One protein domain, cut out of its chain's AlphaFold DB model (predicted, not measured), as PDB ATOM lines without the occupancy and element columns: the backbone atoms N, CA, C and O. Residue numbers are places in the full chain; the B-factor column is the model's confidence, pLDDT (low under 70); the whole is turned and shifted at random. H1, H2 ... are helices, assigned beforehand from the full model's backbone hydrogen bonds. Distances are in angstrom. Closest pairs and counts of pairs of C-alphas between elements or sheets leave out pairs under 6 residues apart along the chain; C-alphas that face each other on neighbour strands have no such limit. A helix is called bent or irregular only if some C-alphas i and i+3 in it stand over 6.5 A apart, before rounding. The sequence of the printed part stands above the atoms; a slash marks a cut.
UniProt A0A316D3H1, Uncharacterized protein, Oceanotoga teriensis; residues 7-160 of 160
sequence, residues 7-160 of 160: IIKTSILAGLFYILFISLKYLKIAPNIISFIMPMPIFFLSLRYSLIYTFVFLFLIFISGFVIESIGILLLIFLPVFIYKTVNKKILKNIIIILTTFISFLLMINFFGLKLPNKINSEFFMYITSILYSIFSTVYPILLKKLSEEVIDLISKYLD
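This is residues 7 to 160 of the 160 residues of an uncharacterized protein of Oceanotoga teriensis (UniProt A0A316D3H1). What does the model look like? H3, H4 and H5 lie side by side as an up-and-down slab of three helices; H1 packs on H3, and the long bent helix H6 runs over the same face of the slab, its arm H6a on H5 and its arm H6b on the short H2. Residues 153 to 160 and 114 to 119 stick out. What is it built of? The printed part has 154 residues with six named helices, H1 to H6 along the chain, and no named strand: all helix. The whole is compact, with a radius of gyration of the C-alphas of 16.3 A and spans of 55 by 39 by 25 A.

What does the first helix touch? H1, residues 7 to 26, touches H3, residues 47 to 63, the same way at a shallow tilt of 34.8 degrees, only just short of steep; their closest C-alphas, of Ala 14 and Phe 57, are 5.5 A apart. What stands round the hub? H4, residues 67 to 86, is the hub, with a kink of 36 degrees near residue 80. It forms a hairpin with H3, at 9 degrees, closest C-alphas Leu 58 and Ser 70 at 5.6 A, and one with H5, residues 90 to 115, at 6 degrees, closest C-alphas Pro 80 and Ile 97 at 5.3 A. How does the last helix run? H6, residues 123 to 159, was assigned as one helix by its hydrogen bonds but is bent, C-alphas 138 and 141 being 6.7 A apart, into arms H6a, residues 123 to 138, and H6b, residues 141 to 159. H6a forms a hairpin with H5, whose residues 94 to 105 alone touch it, at a steep tilt of 40 degrees, closest C-alphas Ile 98 and Ser 134 at 5.3 A. H6b, with residues 144 to 148 alone, touches H2, residues 40 to 44, closest C-alphas Met 40 and Leu 144 at 6.2 A. Are the backbones regularly spaced? Every O i to N i+4 pair is within hydrogen-bond range in H1, H3, H6a and H6b, against 13 of 16 in H4, 20 of 22 in H5 and 0 of 1 in H2, where 2 of 2 O i to N i+3 pairs are.

Where does the first helix lie? H1 begins at C-alpha 7, (243.454, 314.110, 448.538), and measures 28.3 A. How long are the others? H3 measures 24.6 A, H4 26.4 A, H6a 23.0 A and H6b 26.8 A, ending at C-alpha 159, (230.440, 331.970, 447.097). H5 measures 35.4 A and is irregular, C-alphas 111 and 114 being 7.9 A apart.

How large is it? The farthest C-alphas, of Ser 122 and Asp 160, are 55.5 A apart, and the printed part has no cut. Which links are long? H1 to H2 is a long link of 13 residues. Where is confidence low? Residues 113 to 121 and 160 are under 70.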
ATOM      1  N   ILE A   7     241.977 314.044 448.528       93.00
ATOM      2  CA  ILE A   7     243.454 314.110 448.538       93.00
ATOM      3  C   ILE A   7     243.919 315.547 448.291       93.00
ATOM      4  O   ILE A   7     244.740 316.081 449.040       93.00
ATOM      5  N   ILE A   8     243.360 316.193 447.264       93.00
ATOM      6  CA  ILE A   8     243.680 317.584 446.922       93.00
ATOM      7  C   ILE A   8     243.297 318.497 448.087       93.00
ATOM      8  O   ILE A   8     244.106 319.297 448.547       93.00
ATOM      9  N   LYS A   9     242.088 318.325 448.624       93.12
ATOM     10  CA  LYS A   9     241.593 319.082 449.777       93.12
ATOM     11  C   LYS A   9     242.479 318.912 451.016       93.12
ATOM     12  O   LYS A   9     242.811 319.904 451.657       93.12
ATOM     13  N   THR A  10     242.905 317.686 451.321       95.81
ATOM     14  CA  THR A  10     243.839 317.387 452.423       95.81
ATOM     15  C   THR A  10     245.167 318.103 452.223       95.81
ATOM     16  O   THR A  10     245.675 318.719 453.155       95.81
ATOM     17  N   SER A  11     245.703 318.061 451.003       94.69
ATOM     18  CA  SER A  11     246.987 318.677 450.661       94.69
ATOM     19  C   SER A  11     246.933 320.200 450.789       94.69
ATOM     20  O   SER A  11     247.823 320.799 451.387       94.69
ATOM     21  N   ILE A  12     245.857 320.826 450.298       95.12
ATOM     22  CA  ILE A  12     245.647 322.273 450.424       95.12
ATOM     23  C   ILE A  12     245.527 322.671 451.894       95.12
ATOM     24  O   ILE A  12     246.176 323.620 452.320       95.12
ATOM     25  N   LEU A  13     244.735 321.941 452.684       95.62
ATOM     26  CA  LEU A  13     244.579 322.231 454.109       95.62
ATOM     27  C   LEU A  13     245.902 322.063 454.868       95.62
ATOM     28  O   LEU A  13     246.255 322.942 455.646       95.62
ATOM     29  N   ALA A  14     246.656 320.990 454.608       96.38
ATOM     30  CA  ALA A  14     247.975 320.776 455.204       96.38
ATOM     31  C   ALA A  14     248.943 321.915 454.859       96.38
ATOM     32  O   ALA A  14     249.563 322.477 455.759       96.38
ATOM     33  N   GLY A  15     249.023 322.299 453.582       96.00
ATOM     34  CA  GLY A  15     249.879 323.392 453.123       96.00
ATOM     35  C   GLY A  15     249.491 324.742 453.727       96.00
ATOM     36  O   GLY A  15     250.342 325.428 454.288       96.00
ATOM     37  N   LEU A  16     248.205 325.107 453.677       95.25
ATOM     38  CA  LEU A  16     247.704 326.374 454.217       95.25
ATOM     39  C   LEU A  16     247.974 326.501 455.715       95.25
ATOM     40  O   LEU A  16     248.520 327.509 456.158       95.25
ATOM     41  N   PHE A  17     247.619 325.481 456.499       95.06
ATOM     42  CA  PHE A  17     247.806 325.521 457.948       95.06
ATOM     43  C   PHE A  17     249.283 325.461 458.339       95.06
ATOM     44  O   PHE A  17     249.675 326.099 459.312       95.06
ATOM     45  N   TYR A  18     250.123 324.768 457.566       95.62
ATOM     46  CA  TYR A  18     251.571 324.785 457.769       95.62
ATOM     47  C   TYR A  18     252.178 326.168 457.508       95.62
ATOM     48  O   TYR A  18     252.901 326.683 458.360       95.62
ATOM     49  N   ILE A  19     251.836 326.808 456.385       95.12
ATOM     50  CA  ILE A  19     252.292 328.172 456.078       95.12
ATOM     51  C   ILE A  19     251.821 329.143 457.164       95.12
ATOM     52  O   ILE A  19     252.610 329.963 457.636       95.12
ATOM     53  N   LEU A  20     250.565 329.021 457.600       93.38
ATOM     54  CA  LEU A  20     249.996 329.818 458.686       93.38
ATOM     55  C   LEU A  20     250.786 329.622 459.992       93.38
ATOM     56  O   LEU A  20     251.167 330.600 460.634       93.38
ATOM     57  N   PHE A  21     251.073 328.369 460.362       92.88
ATOM     58  CA  PHE A  21     251.846 328.021 461.555       92.88
ATOM     59  C   PHE A  21     253.246 328.637 461.525       92.88
ATOM     60  O   PHE A  21     253.626 329.340 462.460       92.88
ATOM     61  N   ILE A  22     253.994 328.406 460.444       92.38
ATOM     62  CA  ILE A  22     255.362 328.904 460.273       92.38
ATOM     63  C   ILE A  22     255.375 330.430 460.294       92.38
ATOM     64  O   ILE A  22     256.106 331.020 461.086       92.38
ATOM     65  N   SER A  23     254.520 331.078 459.502       91.19
ATOM     66  CA  SER A  23     254.483 332.540 459.415       91.19
ATOM     67  C   SER A  23     254.245 333.170 460.787       91.19
ATOM     68  O   SER A  23     254.992 334.049 461.205       91.19
ATOM     69  N   LEU A  24     253.261 332.675 461.540       90.38
ATOM     70  CA  LEU A  24     252.938 333.214 462.863       90.38
ATOM     71  C   LEU A  24     254.017 332.909 463.910       90.38
ATOM     72  O   LEU A  24     254.312 333.761 464.750       90.38
ATOM     73  N   LYS A  25     254.659 331.736 463.835       87.56
ATOM     74  CA  LYS A  25     255.796 331.389 464.699       87.56
ATOM     75  C   LYS A  25     256.999 332.299 464.456       87.56
ATOM     76  O   LYS A  25     257.528 332.851 465.419       87.56
ATOM     77  N   TYR A  26     257.404 332.499 463.203       87.19
ATOM     78  CA  TYR A  26     258.567 333.327 462.867       87.19
ATOM     79  C   TYR A  26     258.310 334.822 463.066       87.19
ATOM     80  O   TYR A  26     259.176 335.523 463.587       87.19
ATOM     81  N   LEU A  27     257.106 335.307 462.742       88.56
ATOM     82  CA  LEU A  27     256.711 336.697 462.990       88.56
ATOM     83  C   LEU A  27     256.418 336.979 464.474       88.56
ATOM     84  O   LEU A  27     256.182 338.126 464.841       88.56
ATOM     85  N   LYS A  28     256.425 335.948 465.335       83.12
ATOM     86  CA  LYS A  28     256.063 336.021 466.763       83.12
ATOM     87  C   LYS A  28     254.670 336.616 467.004       83.12
ATOM     88  O   LYS A  28     254.387 337.139 468.082       83.12
ATOM     89  N   ILE A  29     253.778 336.490 466.028       74.50
ATOM     90  CA  ILE A  29     252.387 336.918 466.141       74.50
ATOM     91  C   ILE A  29     251.617 335.747 466.741       74.50
ATOM     92  O   ILE A  29     251.410 334.729 466.089       74.50
ATOM     93  N   ALA A  30     251.220 335.876 468.007       76.31
ATOM     94  CA  ALA A  30     250.446 334.858 468.720       76.31
ATOM     95  C   ALA A  30     251.011 333.409 468.604       76.31
ATOM     96  O   ALA A  30     250.253 332.461 468.366       76.31
ATOM     97  N   PRO A  31     252.328 333.192 468.820       71.06
ATOM     98  CA  PRO A  31     253.031 331.945 468.488       71.06
ATOM     99  C   PRO A  31     252.554 330.722 469.285       71.06
ATOM    100  O   PRO A  31     252.823 329.588 468.897       71.06
ATOM    101  N   ASN A  32     251.849 330.937 470.395       76.38
ATOM    102  CA  ASN A  32     251.287 329.869 471.225       76.38
ATOM    103  C   ASN A  32     249.812 329.598 470.905       76.38
ATOM    104  O   ASN A  32     249.325 328.497 471.140       76.38
ATOM    105  N   ILE A  33     249.103 330.590 470.357       81.31
ATOM    106  CA  ILE A  33     247.668 330.493 470.070       81.31
ATOM    107  C   ILE A  33     247.443 329.685 468.796       81.31
ATOM    108  O   ILE A  33     246.484 328.923 468.701       81.31
ATOM    109  N   ILE A  34     248.359 329.812 467.833       86.25
ATOM    110  CA  ILE A  34     248.213 329.197 466.519       86.25
ATOM    111  C   ILE A  34     248.012 327.679 466.592       86.25
ATOM    112  O   ILE A  34     247.151 327.132 465.904       86.25
ATOM    113  N   SER A  35     248.702 327.008 467.517       88.12
ATOM    114  CA  SER A  35     248.577 325.571 467.771       88.12
ATOM    115  C   SER A  35     247.143 325.118 468.074       88.12
ATOM    116  O   SER A  35     246.777 324.010 467.693       88.12
ATOM    117  N   PHE A  36     246.309 325.963 468.693       89.88
ATOM    118  CA  PHE A  36     244.910 325.639 469.003       89.88
ATOM    119  C   PHE A  36     243.991 325.663 467.780       89.88
ATOM    120  O   PHE A  36     242.895 325.118 467.836       89.88
ATOM    121  N   ILE A  37     244.390 326.279 466.673       91.81
ATOM    122  CA  ILE A  37     243.573 326.304 465.453       91.81
ATOM    123  C   ILE A  37     243.992 325.174 464.499       91.81
ATOM    124  O   ILE A  37     243.199 324.726 463.675       91.81
ATOM    125  N   MET A  38     245.200 324.626 464.658       93.31
ATOM    126  CA  MET A  38     245.769 323.611 463.762       93.31
ATOM    127  C   MET A  38     244.953 322.326 463.561       93.31
ATOM    128  O   MET A  38     245.014 321.780 462.461       93.31
ATOM    129  N   PRO A  39     244.173 321.813 464.526       95.12
ATOM    130  CA  PRO A  39     243.339 320.642 464.275       95.12
ATOM    131  C   PRO A  39     242.034 320.957 463.541       95.12
ATOM    132  O   PRO A  39     241.317 320.027 463.188       95.12
ATOM    133  N   MET A  40     241.691 322.226 463.294       95.06
ATOM    134  CA  MET A  40     240.429 322.614 462.649       95.06
ATOM    135  C   MET A  40     240.160 321.864 461.329       95.06
ATOM    136  O   MET A  40     239.027 321.412 461.141       95.06
ATOM    137  N   PRO A  41     241.159 321.613 460.453       94.88
ATOM    138  CA  PRO A  41     240.961 320.846 459.224       94.88
ATOM    139  C   PRO A  41     240.435 319.429 459.408       94.88
ATOM    140  O   PRO A  41     239.820 318.887 458.488       94.88
ATOM    141  N   ILE A  42     240.602 318.843 460.597       96.12
ATOM    142  CA  ILE A  42     240.016 317.547 460.934       96.12
ATOM    143  C   ILE A  42     238.499 317.585 460.737       96.12
ATOM    144  O   ILE A  42     237.939 316.607 460.259       96.12
ATOM    145  N   PHE A  43     237.805 318.686 461.024       95.12
ATOM    146  CA  PHE A  43     236.348 318.749 460.850       95.12
ATOM    147  C   PHE A  43     235.899 318.847 459.390       95.12
ATOM    148  O   PHE A  43     234.775 318.469 459.077       95.12
ATOM    149  N   PHE A  44     236.782 319.267 458.483       93.00
ATOM    150  CA  PHE A  44     236.458 319.383 457.063       93.00
ATOM    151  C   PHE A  44     236.682 318.094 456.274       93.00
ATOM    152  O   PHE A  44     236.162 317.977 455.167       93.00
ATOM    153  N   LEU A  45     237.466 317.150 456.790       94.00
ATOM    154  CA  LEU A  45     237.922 315.964 456.057       94.00
ATOM    155  C   LEU A  45     237.171 314.699 456.480       94.00
ATOM    156  O   LEU A  45     236.563 314.653 457.547       94.00
ATOM    157  N   SER A  46     237.249 313.616 455.705       93.94
ATOM    158  CA  SER A  46     236.847 312.291 456.213       93.94
ATOM    159  C   SER A  46     237.804 311.806 457.319       93.94
ATOM    160  O   SER A  46     238.891 312.361 457.496       93.94
ATOM    161  N   LEU A  47     237.434 310.777 458.096       93.38
ATOM    162  CA  LEU A  47     238.285 310.262 459.183       93.38
ATOM    163  C   LEU A  47     239.682 309.851 458.681       93.38
ATOM    164  O   LEU A  47     240.689 310.275 459.245       93.38
ATOM    165  N   ARG A  48     239.740 309.094 457.578       94.81
ATOM    166  CA  ARG A  48     240.999 308.645 456.961       94.81
ATOM    167  C   ARG A  48     241.874 309.826 456.546       94.81
ATOM    168  O   ARG A  48     243.064 309.840 456.838       94.81
ATOM    169  N   TYR A  49     241.284 310.830 455.904       95.88
ATOM    170  CA  TYR A  49     242.014 312.011 455.441       95.88
ATOM    171  C   TYR A  49     242.403 312.961 456.574       95.88
ATOM    172  O   TYR A  49     243.417 313.641 456.474       95.88
ATOM    173  N   SER A  50     241.671 312.948 457.688       96.25
ATOM    174  CA  SER A  50     242.061 313.681 458.898       96.25
ATOM    175  C   SER A  50     243.345 313.119 459.497       96.25
ATOM    176  O   SER A  50     244.224 313.887 459.863       96.25
ATOM    177  N   LEU A  51     243.477 311.787 459.553       95.50
ATOM    178  CA  LEU A  51     244.711 311.137 460.004       95.50
ATOM    179  C   LEU A  51     245.885 311.516 459.097       95.50
ATOM    180  O   LEU A  51     246.927 311.931 459.596       95.50
ATOM    181  N   ILE A  52     245.694 311.439 457.776       96.50
ATOM    182  CA  ILE A  52     246.718 311.838 456.799       96.50
ATOM    183  C   ILE A  52     247.114 313.305 457.005       96.50
ATOM    184  O   ILE A  52     248.303 313.591 457.111       96.50
ATOM    185  N   TYR A  53     246.137 314.213 457.120       97.12
ATOM    186  CA  TYR A  53     246.379 315.628 457.413       97.12
ATOM    187  C   TYR A  53     247.260 315.796 458.651       97.12
ATOM    188  O   TYR A  53     248.281 316.468 458.579       97.12
ATOM    189  N   THR A  54     246.902 315.157 459.765       96.56
ATOM    190  CA  THR A  54     247.648 315.276 461.020       96.56
ATOM    191  C   THR A  54     249.078 314.784 460.891       96.56
ATOM    192  O   THR A  54     249.988 315.494 461.307       96.56
ATOM    193  N   PHE A  55     249.293 313.606 460.301       96.19
ATOM    194  CA  PHE A  55     250.642 313.076 460.122       96.19
ATOM    195  C   PHE A  55     251.492 313.981 459.235       96.19
ATOM    196  O   PHE A  55     252.605 314.327 459.620       96.19
ATOM    197  N   VAL A  56     250.964 314.409 458.086       96.81
ATOM    198  CA  VAL A  56     251.686 315.293 457.162       96.81
ATOM    199  C   VAL A  56     251.985 316.636 457.824       96.81
ATOM    200  O   VAL A  56     253.123 317.093 457.799       96.81
ATOM    201  N   PHE A  57     250.994 317.256 458.460       96.56
ATOM    202  CA  PHE A  57     251.145 318.551 459.114       96.56
ATOM    203  C   PHE A  57     252.189 318.513 460.240       96.56
ATOM    204  O   PHE A  57     253.083 319.358 460.293       96.56
ATOM    205  N   LEU A  58     252.128 317.506 461.115       96.06
ATOM    206  CA  LEU A  58     253.102 317.343 462.194       96.06
ATOM    207  C   LEU A  58     254.493 316.996 461.669       96.06
ATOM    208  O   LEU A  58     255.476 317.490 462.211       96.06
ATOM    209  N   PHE A  59     254.582 316.196 460.603       95.94
ATOM    210  CA  PHE A  59     255.849 315.906 459.939       95.94
ATOM    211  C   PHE A  59     256.492 317.184 459.391       95.94
ATOM    212  O   PHE A  59     257.675 317.413 459.623       95.94
ATOM    213  N   LEU A  60     255.711 318.062 458.750       96.06
ATOM    214  CA  LEU A  60     256.190 319.362 458.271       96.06
ATOM    215  C   LEU A  60     256.693 320.251 459.422       96.06
ATOM    216  O   LEU A  60     257.760 320.855 459.309       96.06
ATOM    217  N   ILE A  61     255.979 320.306 460.551       94.25
ATOM    218  CA  ILE A  61     256.442 321.020 461.758       94.25
ATOM    219  C   ILE A  61     257.757 320.422 462.274       94.25
ATOM    220  O   ILE A  61     258.693 321.162 462.583       94.25
ATOM    221  N   PHE A  62     257.832 319.093 462.355       93.69
ATOM    222  CA  PHE A  62     258.990 318.364 462.864       93.69
ATOM    223  C   PHE A  62     260.251 318.664 462.046       93.69
ATOM    224  O   PHE A  62     261.259 319.081 462.617       93.69
ATOM    225  N   ILE A  63     260.190 318.536 460.713       94.69
ATOM    226  CA  ILE A  63     261.341 318.816 459.834       94.69
ATOM    227  C   ILE A  63     261.733 320.301 459.819       94.69
ATOM    228  O   ILE A  63     262.853 320.635 459.454       94.69
ATOM    229  N   SER A  64     260.835 321.190 460.256       92.38
ATOM    230  CA  SER A  64     261.099 322.629 460.391       92.38
ATOM    231  C   SER A  64     261.812 323.002 461.700       92.38
ATOM    232  O   SER A  64     262.000 324.185 461.969       92.38
ATOM    233  N   GLY A  65     262.181 322.020 462.532       89.75
ATOM    234  CA  GLY A  65     262.933 322.217 463.778       89.75
ATOM    235  C   GLY A  65     262.082 322.325 465.049       89.75
ATOM    236  O   GLY A  65     262.628 322.343 466.149       89.75
ATOM    237  N   PHE A  66     260.750 322.320 464.942       89.44
ATOM    238  CA  PHE A  66     259.824 322.440 466.079       89.44
ATOM    239  C   PHE A  66     259.453 321.062 466.658       89.44
ATOM    240  O   PHE A  66     258.281 320.710 466.809       89.44
ATOM    241  N   VAL A  67     260.462 320.238 466.962       87.62
ATOM    242  CA  VAL A  67     260.283 318.821 467.334       87.62
ATOM    243  C   VAL A  67     259.414 318.659 468.584       87.62
ATOM    244  O   VAL A  67     258.423 317.934 468.569       87.62
ATOM    245  N   ILE A  68     259.744 319.365 469.665       85.25
ATOM    246  CA  ILE A  68     259.034 319.236 470.948       85.25
ATOM    247  C   ILE A  68     257.611 319.774 470.838       85.25
ATOM    248  O   ILE A  68     256.675 319.175 471.363       85.25
ATOM    249  N   GLU A  69     257.431 320.873 470.108       87.31
ATOM    250  CA  GLU A  69     256.104 321.419 469.855       87.31
ATOM    251  C   GLU A  69     255.267 320.476 468.998       87.31
ATOM    252  O   GLU A  69     254.088 320.337 469.287       87.31
ATOM    253  N   SER A  70     255.837 319.774 468.013       90.38
ATOM    254  CA  SER A  70     255.080 318.791 467.224       90.38
ATOM    255  C   SER A  70     254.506 317.669 468.102       90.38
ATOM    256  O   SER A  70     253.326 317.340 467.989       90.38
ATOM    257  N   ILE A  71     255.298 317.153 469.049       91.06
ATOM    258  CA  ILE A  71     254.865 316.121 470.002       91.06
ATOM    259  C   ILE A  71     253.804 316.688 470.949       91.06
ATOM    260  O   ILE A  71     252.759 316.069 471.153       91.06
ATOM    261  N   GLY A  72     254.035 317.888 471.487       90.12
ATOM    262  CA  GLY A  72     253.081 318.559 472.366       90.12
ATOM    263  C   GLY A  72     251.749 318.841 471.673       90.12
ATOM    264  O   GLY A  72     250.695 318.525 472.216       90.12
ATOM    265  N   ILE A  73     251.777 319.371 470.450       91.69
ATOM    266  CA  ILE A  73     250.588 319.640 469.635       91.69
ATOM    267  C   ILE A  73     249.830 318.340 469.353       91.69
ATOM    268  O   ILE A  73     248.604 318.318 469.472       91.69
ATOM    269  N   LEU A  74     250.530 317.249 469.028       94.31
ATOM    270  CA  LEU A  74     249.901 315.950 468.805       94.31
ATOM    271  C   LEU A  74     249.162 315.453 470.053       94.31
ATOM    272  O   LEU A  74     247.962 315.177 469.993       94.31
ATOM    273  N   LEU A  75     249.892 315.338 471.163       92.19
ATOM    274  CA  LEU A  75     249.415 314.714 472.395       92.19
ATOM    275  C   LEU A  75     248.334 315.545 473.081       92.19
ATOM    276  O   LEU A  75     247.306 315.022 473.497       92.19
ATOM    277  N   LEU A  76     248.568 316.849 473.190       91.38
ATOM    278  CA  LEU A  76     247.707 317.743 473.946       91.38
ATOM    279  C   LEU A  76     246.537 318.223 473.072       91.38
ATOM    280  O   LEU A  76     245.388 318.214 473.500       91.38
ATOM    281  N   ILE A  77     246.778 318.598 471.816       93.44
ATOM    282  CA  ILE A  77     245.773 319.329 471.033       93.44
ATOM    283  C   ILE A  77     245.031 318.433 470.030       93.44
ATOM    284  O   ILE A  77     243.803 318.454 469.970       93.44
ATOM    285  N   PHE A  78     245.739 317.625 469.240       95.31
ATOM    286  CA  PHE A  78     245.115 316.823 468.178       95.31
ATOM    287  C   PHE A  78     244.354 315.606 468.711       95.31
ATOM    288  O   PHE A  78     243.257 315.308 468.234       95.31
ATOM    289  N   LEU A  79     244.915 314.906 469.697       94.56
ATOM    290  CA  LEU A  79     244.327 313.703 470.289       94.56
ATOM    291  C   LEU A  79     242.876 313.892 470.781       94.56
ATOM    292  O   LEU A  79     242.006 313.132 470.335       94.56
ATOM    293  N   PRO A  80     242.547 314.914 471.602       94.31
ATOM    294  CA  PRO A  80     241.168 315.129 472.041       94.31
ATOM    295  C   PRO A  80     240.219 315.449 470.878       94.31
ATOM    296  O   PRO A  80     239.070 315.006 470.880       94.31
ATOM    297  N   VAL A  81     240.693 316.149 469.839       96.31
ATOM    298  CA  VAL A  81     239.894 316.451 468.636       96.31
ATOM    299  C   VAL A  81     239.594 315.180 467.836       96.31
ATOM    300  O   VAL A  81     238.460 314.982 467.390       96.31
ATOM    301  N   PHE A  82     240.561 314.272 467.706       94.50
ATOM    302  CA  PHE A  82     240.338 312.978 467.058       94.50
ATOM    303  C   PHE A  82     239.335 312.114 467.801       94.50
ATOM    304  O   PHE A  82     238.420 311.568 467.180       94.50
ATOM    305  N   ILE A  83     239.476 311.997 469.121       95.31
ATOM    306  CA  ILE A  83     238.534 311.229 469.939       95.31
ATOM    307  C   ILE A  83     237.138 311.830 469.804       95.31
ATOM    308  O   ILE A  83     236.171 311.099 469.580       95.31
ATOM    309  N   TYR A  84     237.037 313.161 469.854       95.69
ATOM    310  CA  TYR A  84     235.771 313.862 469.696       95.69
ATOM    311  C   TYR A  84     235.077 313.524 468.374       95.69
ATOM    312  O   TYR A  84     233.867 313.269 468.365       95.69
ATOM    313  N   LYS A  85     235.839 313.488 467.276       94.38
ATOM    314  CA  LYS A  85     235.335 313.153 465.943       94.38
ATOM    315  C   LYS A  85     234.981 311.671 465.777       94.38
ATOM    316  O   LYS A  85     234.036 311.359 465.061       94.38
ATOM    317  N   THR A  86     235.737 310.771 466.399       93.75
ATOM    318  CA  THR A  86     235.642 309.322 466.143       93.75
ATOM    319  C   THR A  86     234.615 308.634 467.043       93.75
ATOM    320  O   THR A  86     233.942 307.696 466.625       93.75
ATOM    321  N   VAL A  87     234.474 309.088 468.292       93.56
ATOM    322  CA  VAL A  87     233.599 308.441 469.276       93.56
ATOM    323  C   VAL A  87     232.211 309.077 469.252       93.56
ATOM    324  O   VAL A  87     232.033 310.240 469.613       93.56
ATOM    325  N   ASN A  88     231.194 308.294 468.889       89.50
ATOM    326  CA  ASN A  88     229.817 308.791 468.780       89.50
ATOM    327  C   ASN A  88     229.133 308.988 470.144       89.50
ATOM    328  O   ASN A  88     228.461 309.995 470.364       89.50
ATOM    329  N   LYS A  89     229.315 308.055 471.089       93.69
ATOM    330  CA  LYS A  89     228.648 308.099 472.403       93.69
ATOM    331  C   LYS A  89     229.199 309.246 473.257       93.69
ATOM    332  O   LYS A  89     230.366 309.217 473.635       93.69
ATOM    333  N   LYS A  90     228.352 310.222 473.612       89.25
ATOM    334  CA  LYS A  90     228.742 311.460 474.321       89.25
ATOM    335  C   LYS A  90     229.501 311.213 475.632       89.25
ATOM    336  O   LYS A  90     230.555 311.797 475.835       89.25
ATOM    337  N   ILE A  91     228.986 310.332 476.493       91.38
ATOM    338  CA  ILE A  91     229.607 310.032 477.795       91.38
ATOM    339  C   ILE A  91     230.964 309.348 477.597       91.38
ATOM    340  O   ILE A  91     231.974 309.814 478.116       91.38
ATOM    341  N   LEU A  92     230.997 308.291 476.780       92.75
ATOM    342  CA  LEU A  92     232.219 307.538 476.495       92.75
ATOM    343  C   LEU A  92     233.304 308.428 475.872       92.75
ATOM    344  O   LEU A  92     234.461 308.358 476.265       92.75
ATOM    345  N   LYS A  93     232.918 309.307 474.943       94.31
ATOM    346  CA  LYS A  93     233.794 310.298 474.311       94.31
ATOM    347  C   LYS A  93     234.486 311.176 475.350       94.31
ATOM    348  O   LYS A  93     235.704 311.296 475.314       94.31
ATOM    349  N   ASN A  94     233.729 311.742 476.290       93.12
ATOM    350  CA  ASN A  94     234.290 312.614 477.320       93.12
ATOM    351  C   ASN A  94     235.229 311.855 478.263       93.12
ATOM    352  O   ASN A  94     236.290 312.371 478.589       93.12
ATOM    353  N   ILE A  95     234.876 310.625 478.648       93.50
ATOM    354  CA  ILE A  95     235.735 309.777 479.487       93.50
ATOM    355  C   ILE A  95     237.067 309.496 478.780       93.50
ATOM    356  O   ILE A  95     238.125 309.681 479.376       93.50
ATOM    357  N   ILE A  96     237.027 309.103 477.502       95.06
ATOM    358  CA  ILE A  96     238.242 308.820 476.727       95.06
ATOM    359  C   ILE A  96     239.080 310.090 476.566       95.06
ATOM    360  O   ILE A  96     240.291 310.025 476.756       95.06
ATOM    361  N   ILE A  97     238.462 311.240 476.268       94.69
ATOM    362  CA  ILE A  97     239.164 312.530 476.200       94.69
ATOM    363  C   ILE A  97     239.866 312.814 477.529       94.69
ATOM    364  O   ILE A  97     241.066 313.024 477.530       94.69
ATOM    365  N   ILE A  98     239.167 312.748 478.664       94.31
ATOM    366  CA  ILE A  98     239.768 313.034 479.975       94.31
ATOM    367  C   ILE A  98     240.955 312.105 480.253       94.31
ATOM    368  O   ILE A  98     242.033 312.584 480.593       94.31
ATOM    369  N   LEU A  99     240.785 310.793 480.065       92.38
ATOM    370  CA  LEU A  99     241.846 309.814 480.320       92.38
ATOM    371  C   LEU A  99     243.065 310.049 479.425       92.38
ATOM    372  O   LEU A  99     244.195 310.093 479.904       92.38
ATOM    373  N   THR A 100     242.844 310.224 478.124       93.12
ATOM    374  CA  THR A 100     243.934 310.430 477.163       93.12
ATOM    375  C   THR A 100     244.633 311.766 477.356       93.12
ATOM    376  O   THR A 100     245.859 311.804 477.302       93.12
ATOM    377  N   THR A 101     243.896 312.838 477.642       92.50
ATOM    378  CA  THR A 101     244.456 314.149 477.970       92.50
ATOM    379  C   THR A 101     245.292 314.076 479.245       92.50
ATOM    380  O   THR A 101     246.410 314.585 479.267       92.50
ATOM    381  N   PHE A 102     244.800 313.404 480.289       90.38
ATOM    382  CA  PHE A 102     245.527 313.246 481.547       90.38
ATOM    383  C   PHE A 102     246.837 312.470 481.355       90.38
ATOM    384  O   PHE A 102     247.899 312.939 481.761       90.38
ATOM    385  N   ILE A 103     246.792 311.332 480.650       91.38
ATOM    386  CA  ILE A 103     247.988 310.545 480.308       91.38
ATOM    387  C   ILE A 103     248.959 311.377 479.459       91.38
ATOM    388  O   ILE A 103     250.153 311.420 479.746       91.38
ATOM    389  N   SER A 104     248.452 312.077 478.444       92.06
ATOM    390  CA  SER A 104     249.253 312.934 477.562       92.06
ATOM    391  C   SER A 104     249.947 314.057 478.330       92.06
ATOM    392  O   SER A 104     251.114 314.348 478.080       92.06
ATOM    393  N   PHE A 105     249.255 314.659 479.294       89.31
ATOM    394  CA  PHE A 105     249.804 315.698 480.156       89.31
ATOM    395  C   PHE A 105     250.926 315.155 481.049       89.31
ATOM    396  O   PHE A 105     252.001 315.749 481.104       89.31
ATOM    397  N   LEU A 106     250.726 313.990 481.676       86.31
ATOM    398  CA  LEU A 106     251.763 313.328 482.472       86.31
ATOM    399  C   LEU A 106     252.995 312.964 481.634       86.31
ATOM    400  O   LEU A 106     254.119 313.216 482.063       86.31
ATOM    401  N   LEU A 107     252.801 312.431 480.423       88.81
ATOM    402  CA  LEU A 107     253.900 312.151 479.496       88.81
ATOM    403  C   LEU A 107     254.677 313.430 479.170       88.81
ATOM    404  O   LEU A 107     255.903 313.452 479.274       88.81
ATOM    405  N   MET A 108     253.977 314.515 478.835       88.00
ATOM    406  CA  MET A 108     254.617 315.792 478.525       88.00
ATOM    407  C   MET A 108     255.442 316.329 479.696       88.00
ATOM    408  O   MET A 108     256.540 316.834 479.474       88.00
ATOM    409  N   ILE A 109     254.968 316.188 480.933       82.81
ATOM    410  CA  ILE A 109     255.734 316.616 482.107       82.81
ATOM    411  C   ILE A 109     256.930 315.701 482.363       82.81
ATOM    412  O   ILE A 109     258.025 316.195 482.609       82.81
ATOM    413  N   ASN A 110     256.780 314.385 482.250       83.12
ATOM    414  CA  ASN A 110     257.898 313.473 482.495       83.12
ATOM    415  C   ASN A 110     259.038 313.664 481.483       83.12
ATOM    416  O   ASN A 110     260.206 313.614 481.860       83.12
ATOM    417  N   PHE A 111     258.720 313.924 480.211       83.38
ATOM    418  CA  PHE A 111     259.734 314.109 479.167       83.38
ATOM    419  C   PHE A 111     260.233 315.554 479.031       83.38
ATOM    420  O   PHE A 111     261.390 315.769 478.670       83.38
ATOM    421  N   PHE A 112     259.390 316.554 479.308       80.00
ATOM    422  CA  PHE A 112     259.705 317.968 479.062       80.00
ATOM    423  C   PHE A 112     259.579 318.866 480.299       80.00
ATOM    424  O   PHE A 112     259.756 320.077 480.185       80.00
ATOM    425  N   GLY A 113     259.331 318.306 481.482       67.00
ATOM    426  CA  GLY A 113     259.119 319.045 482.731       67.00
ATOM    427  C   GLY A 113     260.314 319.888 483.166       67.00
ATOM    428  O   GLY A 113     260.129 320.958 483.731       67.00
ATOM    429  N   LEU A 114     261.537 319.502 482.788       63.25
ATOM    430  CA  LEU A 114     262.742 320.322 482.992       63.25
ATOM    431  C   LEU A 114     262.698 321.670 482.247       63.25
ATOM    432  O   LEU A 114     263.465 322.573 482.569       63.25
ATOM    433  N   LYS A 115     261.819 321.815 481.247       65.50
ATOM    434  CA  LYS A 115     261.590 323.068 480.513       65.50
ATOM    435  C   LYS A 115     260.465 323.911 481.113       65.50
ATOM    436  O   LYS A 115     260.234 325.023 480.637       65.50
ATOM    437  N   LEU A 116     259.746 323.397 482.113       65.12
ATOM    438  CA  LEU A 116     258.706 324.152 482.798       65.12
ATOM    439  C   LEU A 116     259.343 325.131 483.797       65.12
ATOM    440  O   LEU A 116     260.348 324.811 484.431       65.12
ATOM    441  N   PRO A 117     258.769 326.334 483.966       64.00
ATOM    442  CA  PRO A 117     259.194 327.261 485.004       64.00
ATOM    443  C   PRO A 117     259.160 326.592 486.383       64.00
ATOM    444  O   PRO A 117     258.164 325.960 486.730       64.00
ATOM    445  N   ASN A 118     260.177 326.832 487.217       62.31
ATOM    446  CA  ASN A 118     260.293 326.255 488.568       62.31
ATOM    447  C   ASN A 118     259.039 326.448 489.451       62.31
ATOM    448  O   ASN A 118     258.790 325.647 490.344       62.31
ATOM    449  N   LYS A 119     258.223 327.483 489.193       56.28
ATOM    450  CA  LYS A 119     256.957 327.743 489.906       56.28
ATOM    451  C   LYS A 119     255.847 326.721 489.609       56.28
ATOM    452  O   LYS A 119     254.920 326.611 490.402       56.28
ATOM    453  N   ILE A 120     255.927 325.996 488.491       58.38
ATOM    454  CA  ILE A 120     254.963 324.954 488.098       58.38
ATOM    455  C   ILE A 120     255.371 323.582 488.657       58.38
ATOM    456  O   ILE A 120     254.531 322.699 488.736       58.38
ATOM    457  N   ASN A 121     256.608 323.415 489.135       61.84
ATOM    458  CA  ASN A 121     257.115 322.132 489.638       61.84
ATOM    459  C   ASN A 121     256.596 321.730 491.027       61.84
ATOM    460  O   ASN A 121     257.066 320.735 491.574       61.84
ATOM    461  N   SER A 122     255.646 322.461 491.623       76.88
ATOM    462  CA  SER A 122     254.955 321.923 492.796       76.88
ATOM    463  C   SER A 122     253.871 320.942 492.347       76.88
ATOM    464  O   SER A 122     253.077 321.233 491.447       76.88
ATOM    465  N   GLU A 123     253.818 319.779 492.996       77.62
ATOM    466  CA  GLU A 123     252.857 318.710 492.684       77.62
ATOM    467  C   GLU A 123     251.407 319.222 492.691       77.62
ATOM    468  O   GLU A 123     250.594 318.845 491.848       77.62
ATOM    469  N   PHE A 124     251.104 320.167 493.585       80.94
ATOM    470  CA  PHE A 124     249.799 320.816 493.677       80.94
ATOM    471  C   PHE A 124     249.445 321.636 492.425       80.94
ATOM    472  O   PHE A 124     248.349 321.487 491.879       80.94
ATOM    473  N   PHE A 125     250.365 322.473 491.925       81.38
ATOM    474  CA  PHE A 125     250.129 323.256 490.706       81.38
ATOM    475  C   PHE A 125     250.026 322.359 489.467       81.38
ATOM    476  O   PHE A 125     249.190 322.612 488.595       81.38
ATOM    477  N   MET A 126     250.809 321.280 489.402       79.81
ATOM    478  CA  MET A 126     250.692 320.272 488.342       79.81
ATOM    479  C   MET A 126     249.322 319.593 488.339       79.81
ATOM    480  O   MET A 126     248.714 319.421 487.281       79.81
ATOM    481  N   TYR A 127     248.800 319.241 489.513       80.94
ATOM    482  CA  TYR A 127     247.492 318.600 489.619       80.94
ATOM    483  C   TYR A 127     246.351 319.551 489.236       80.94
ATOM    484  O   TYR A 127     245.458 319.184 488.477       80.94
ATOM    485  N   ILE A 128     246.404 320.812 489.679       86.31
ATOM    486  CA  ILE A 128     245.412 321.823 489.282       86.31
ATOM    487  C   ILE A 128     245.445 322.057 487.771       86.31
ATOM    488  O   ILE A 128     244.398 322.076 487.122       86.31
ATOM    489  N   THR A 129     246.636 322.229 487.196       85.38
ATOM    490  CA  THR A 129     246.770 322.480 485.756       85.38
ATOM    491  C   THR A 129     246.312 321.285 484.927       85.38
ATOM    492  O   THR A 129     245.641 321.499 483.921       85.38
ATOM    493  N   SER A 130     246.558 320.046 485.367       85.19
ATOM    494  CA  SER A 130     246.064 318.847 484.676       85.19
ATOM    495  C   SER A 130     244.535 318.731 484.715       85.19
ATOM    496  O   SER A 130     243.921 318.381 483.702       85.19
ATOM    497  N   ILE A 131     243.893 319.093 485.834       87.31
ATOM    498  CA  ILE A 131     242.427 319.124 485.953       87.31
ATOM    499  C   ILE A 131     241.839 320.202 485.041       87.31
ATOM    500  O   ILE A 131     240.950 319.908 484.238       87.31
ATOM    501  N   LEU A 132     242.344 321.437 485.127       90.00
ATOM    502  CA  LEU A 132     241.894 322.542 484.274       90.00
ATOM    503  C   LEU A 132     242.057 322.190 482.795       90.00
ATOM    504  O   LEU A 132     241.160 322.434 481.988       90.00
ATOM    505  N   TYR A 133     243.179 321.561 482.455       90.50
ATOM    506  CA  TYR A 133     243.458 321.125 481.102       90.50
ATOM    507  C   TYR A 133     242.528 319.998 480.641       90.50
ATOM    508  O   TYR A 133     242.038 320.021 479.512       90.50
ATOM    509  N   SER A 134     242.196 319.056 481.524       89.44
ATOM    510  CA  SER A 134     241.219 318.000 481.243       89.44
ATOM    511  C   SER A 134     239.840 318.589 480.947       89.44
ATOM    512  O   SER A 134     239.235 318.234 479.935       89.44
ATOM    513  N   ILE A 135     239.376 319.557 481.746       90.19
ATOM    514  CA  ILE A 135     238.119 320.280 481.491       90.19
ATOM    515  C   ILE A 135     238.188 320.986 480.133       90.19
ATOM    516  O   ILE A 135     237.323 320.767 479.282       90.19
ATOM    517  N   PHE A 136     239.247 321.763 479.888       92.50
ATOM    518  CA  PHE A 136     239.463 322.447 478.613       92.50
ATOM    519  C   PHE A 136     239.401 321.476 477.428       92.50
ATOM    520  O   PHE A 136     238.688 321.739 476.465       92.50
ATOM    521  N   SER A 137     240.067 320.322 477.516       92.75
ATOM    522  CA  SER A 137     240.142 319.336 476.431       92.75
ATOM    523  C   SER A 137     238.789 318.732 476.045       92.75
ATOM    524  O   SER A 137     238.620 318.288 474.912       92.75
ATOM    525  N   THR A 138     237.801 318.753 476.947       93.50
ATOM    526  CA  THR A 138     236.432 318.305 476.638       93.50
ATOM    527  C   THR A 138     235.611 319.368 475.907       93.50
ATOM    528  O   THR A 138     234.788 319.035 475.054       93.50
ATOM    529  N   VAL A 139     235.849 320.648 476.208       93.75
ATOM    530  CA  VAL A 139     235.128 321.789 475.620       93.75
ATOM    531  C   VAL A 139     235.758 322.221 474.296       93.75
ATOM    532  O   VAL A 139     235.059 322.560 473.344       93.75
ATOM    533  N   TYR A 140     237.081 322.170 474.207       94.69
ATOM    534  CA  TYR A 140     237.861 322.669 473.083       94.69
ATOM    535  C   TYR A 140     237.444 322.082 471.717       94.69
ATOM    536  O   TYR A 140     237.169 322.867 470.808       94.69
ATOM    537  N   PRO A 141     237.285 320.753 471.541       95.12
ATOM    538  CA  PRO A 141     236.825 320.193 470.271       95.12
ATOM    539  C   PRO A 141     235.417 320.650 469.869       95.12
ATOM    540  O   PRO A 141     235.123 320.736 468.680       95.12
ATOM    541  N   ILE A 142     234.550 320.963 470.842       94.88
ATOM    542  CA  ILE A 142     233.198 321.488 470.591       94.88
ATOM    543  C   ILE A 142     233.294 322.897 470.008       94.88
ATOM    544  O   ILE A 142     232.668 323.182 468.989       94.88
ATOM    545  N   LEU A 143     234.102 323.761 470.630       95.00
ATOM    546  CA  LEU A 143     234.336 325.123 470.146       95.00
ATOM    547  C   LEU A 143     234.957 325.112 468.749       95.00
ATOM    548  O   LEU A 143     234.512 325.846 467.870       95.00
ATOM    549  N   LEU A 144     235.939 324.238 468.524       95.31
ATOM    550  CA  LEU A 144     236.620 324.128 467.239       95.31
ATOM    551  C   LEU A 144     235.686 323.610 466.137       95.31
ATOM    552  O   LEU A 144     235.737 324.098 465.010       95.31
ATOM    553  N   LYS A 145     234.790 322.671 466.469       95.56
ATOM    554  CA  LYS A 145     233.735 322.226 465.555       95.56
ATOM    555  C   LYS A 145     232.784 323.371 465.209       95.56
ATOM    556  O   LYS A 145     232.546 323.598 464.027       95.56
ATOM    557  N   LYS A 146     232.296 324.117 466.202       95.00
ATOM    558  CA  LYS A 146     231.403 325.259 465.963       95.00
ATOM    559  C   LYS A 146     232.061 326.312 465.064       95.00
ATOM    560  O   LYS A 146     231.456 326.754 464.098       95.00
ATOM    561  N   LEU A 147     233.329 326.634 465.318       94.19
ATOM    562  CA  LEU A 147     234.102 327.536 464.462       94.19
ATOM    563  C   LEU A 147     234.205 327.005 463.022       94.19
ATOM    564  O   LEU A 147     234.122 327.770 462.068       94.19
ATOM    565  N   SER A 148     234.384 325.691 462.849       93.69
ATOM    566  CA  SER A 148     234.432 325.082 461.514       93.69
ATOM    567  C   SER A 148     233.103 325.197 460.763       93.69
ATOM    568  O   SER A 148     233.114 325.435 459.557       93.69
ATOM    569  N   GLU A 149     231.978 325.090 461.470       94.12
ATOM    570  CA  GLU A 149     230.632 325.270 460.916       94.12
ATOM    571  C   GLU A 149     230.406 326.735 460.510       94.12
ATOM    572  O   GLU A 149     230.049 326.993 459.366       94.12
ATOM    573  N   GLU A 150     230.753 327.696 461.373       93.25
ATOM    574  CA  GLU A 150     230.659 329.132 461.060       93.25
ATOM    575  C   GLU A 150     231.505 329.524 459.836       93.25
ATOM    576  O   GLU A 150     231.074 330.317 458.999       93.25
ATOM    577  N   VAL A 151     232.698 328.941 459.680       90.81
ATOM    578  CA  VAL A 151     233.526 329.158 458.483       90.81
ATOM    579  C   VAL A 151     232.859 328.594 457.228       90.81
ATOM    580  O   VAL A 151     232.933 329.225 456.175       90.81
ATOM    581  N   ILE A 152     232.208 327.431 457.307       89.38
ATOM    582  CA  ILE A 152     231.464 326.871 456.170       89.38
ATOM    583  C   ILE A 152     230.311 327.794 455.783       89.38
ATOM    584  O   ILE A 152     230.169 328.080 454.595       89.38
ATOM    585  N   ASP A 153     229.551 328.277 456.763       90.62
ATOM    586  CA  ASP A 153     228.394 329.152 456.552       90.62
ATOM    587  C   ASP A 153     228.793 330.509 455.960       90.62
ATOM    588  O   ASP A 153     228.125 331.040 455.075       90.62
ATOM    589  N   LEU A 154     229.918 331.077 456.405       90.88
ATOM    590  CA  LEU A 154     230.464 332.293 455.804       90.88
ATOM    591  C   LEU A 154     230.888 332.042 454.356       90.88
ATOM    592  O   LEU A 154     230.539 332.807 453.463       90.88
ATOM    593  N   ILE A 155     231.625 330.959 454.110       86.31
ATOM    594  CA  ILE A 155     232.110 330.613 452.773       86.31
ATOM    595  C   ILE A 155     230.941 330.374 451.810       86.31
ATOM    596  O   ILE A 155     231.022 330.832 450.676       86.31
ATOM    597  N   SER A 156     229.872 329.683 452.221       86.94
ATOM    598  CA  SER A 156     228.698 329.467 451.364       86.94
ATOM    599  C   SER A 156     227.974 330.774 451.058       86.94
ATOM    600  O   SER A 156     227.672 331.030 449.901       86.94
ATOM    601  N   LYS A 157     227.793 331.646 452.056       88.19
ATOM    602  CA  LYS A 157     227.108 332.934 451.888       88.19
ATOM    603  C   LYS A 157     227.787 333.887 450.891       88.19
ATOM    604  O   LYS A 157     227.103 334.729 450.322       88.19
ATOM    605  N   TYR A 158     229.107 333.796 450.722       83.94
ATOM    606  CA  TYR A 158     229.879 334.676 449.830       83.94
ATOM    607  C   TYR A 158     230.326 334.014 448.512       83.94
ATOM    608  O   TYR A 158     230.939 334.690 447.688       83.94
ATOM    609  N   LEU A 159     230.094 332.710 448.325       71.25
ATOM    610  CA  LEU A 159     230.440 331.970 447.097       71.25
ATOM    611  C   LEU A 159     229.218 331.440 446.331       71.25
ATOM    612  O   LEU A 159     229.408 330.767 445.312       71.25
ATOM    613  N   ASP A 160     228.013 331.710 446.827       50.16
ATOM    614  CA  ASP A 160     226.781 331.715 446.033       50.16
ATOM    615  C   ASP A 160     226.593 333.100 445.386       50.16
ATOM    616  O   ASP A 160     226.083 333.138 444.243       50.16
TER     617      ASP A 160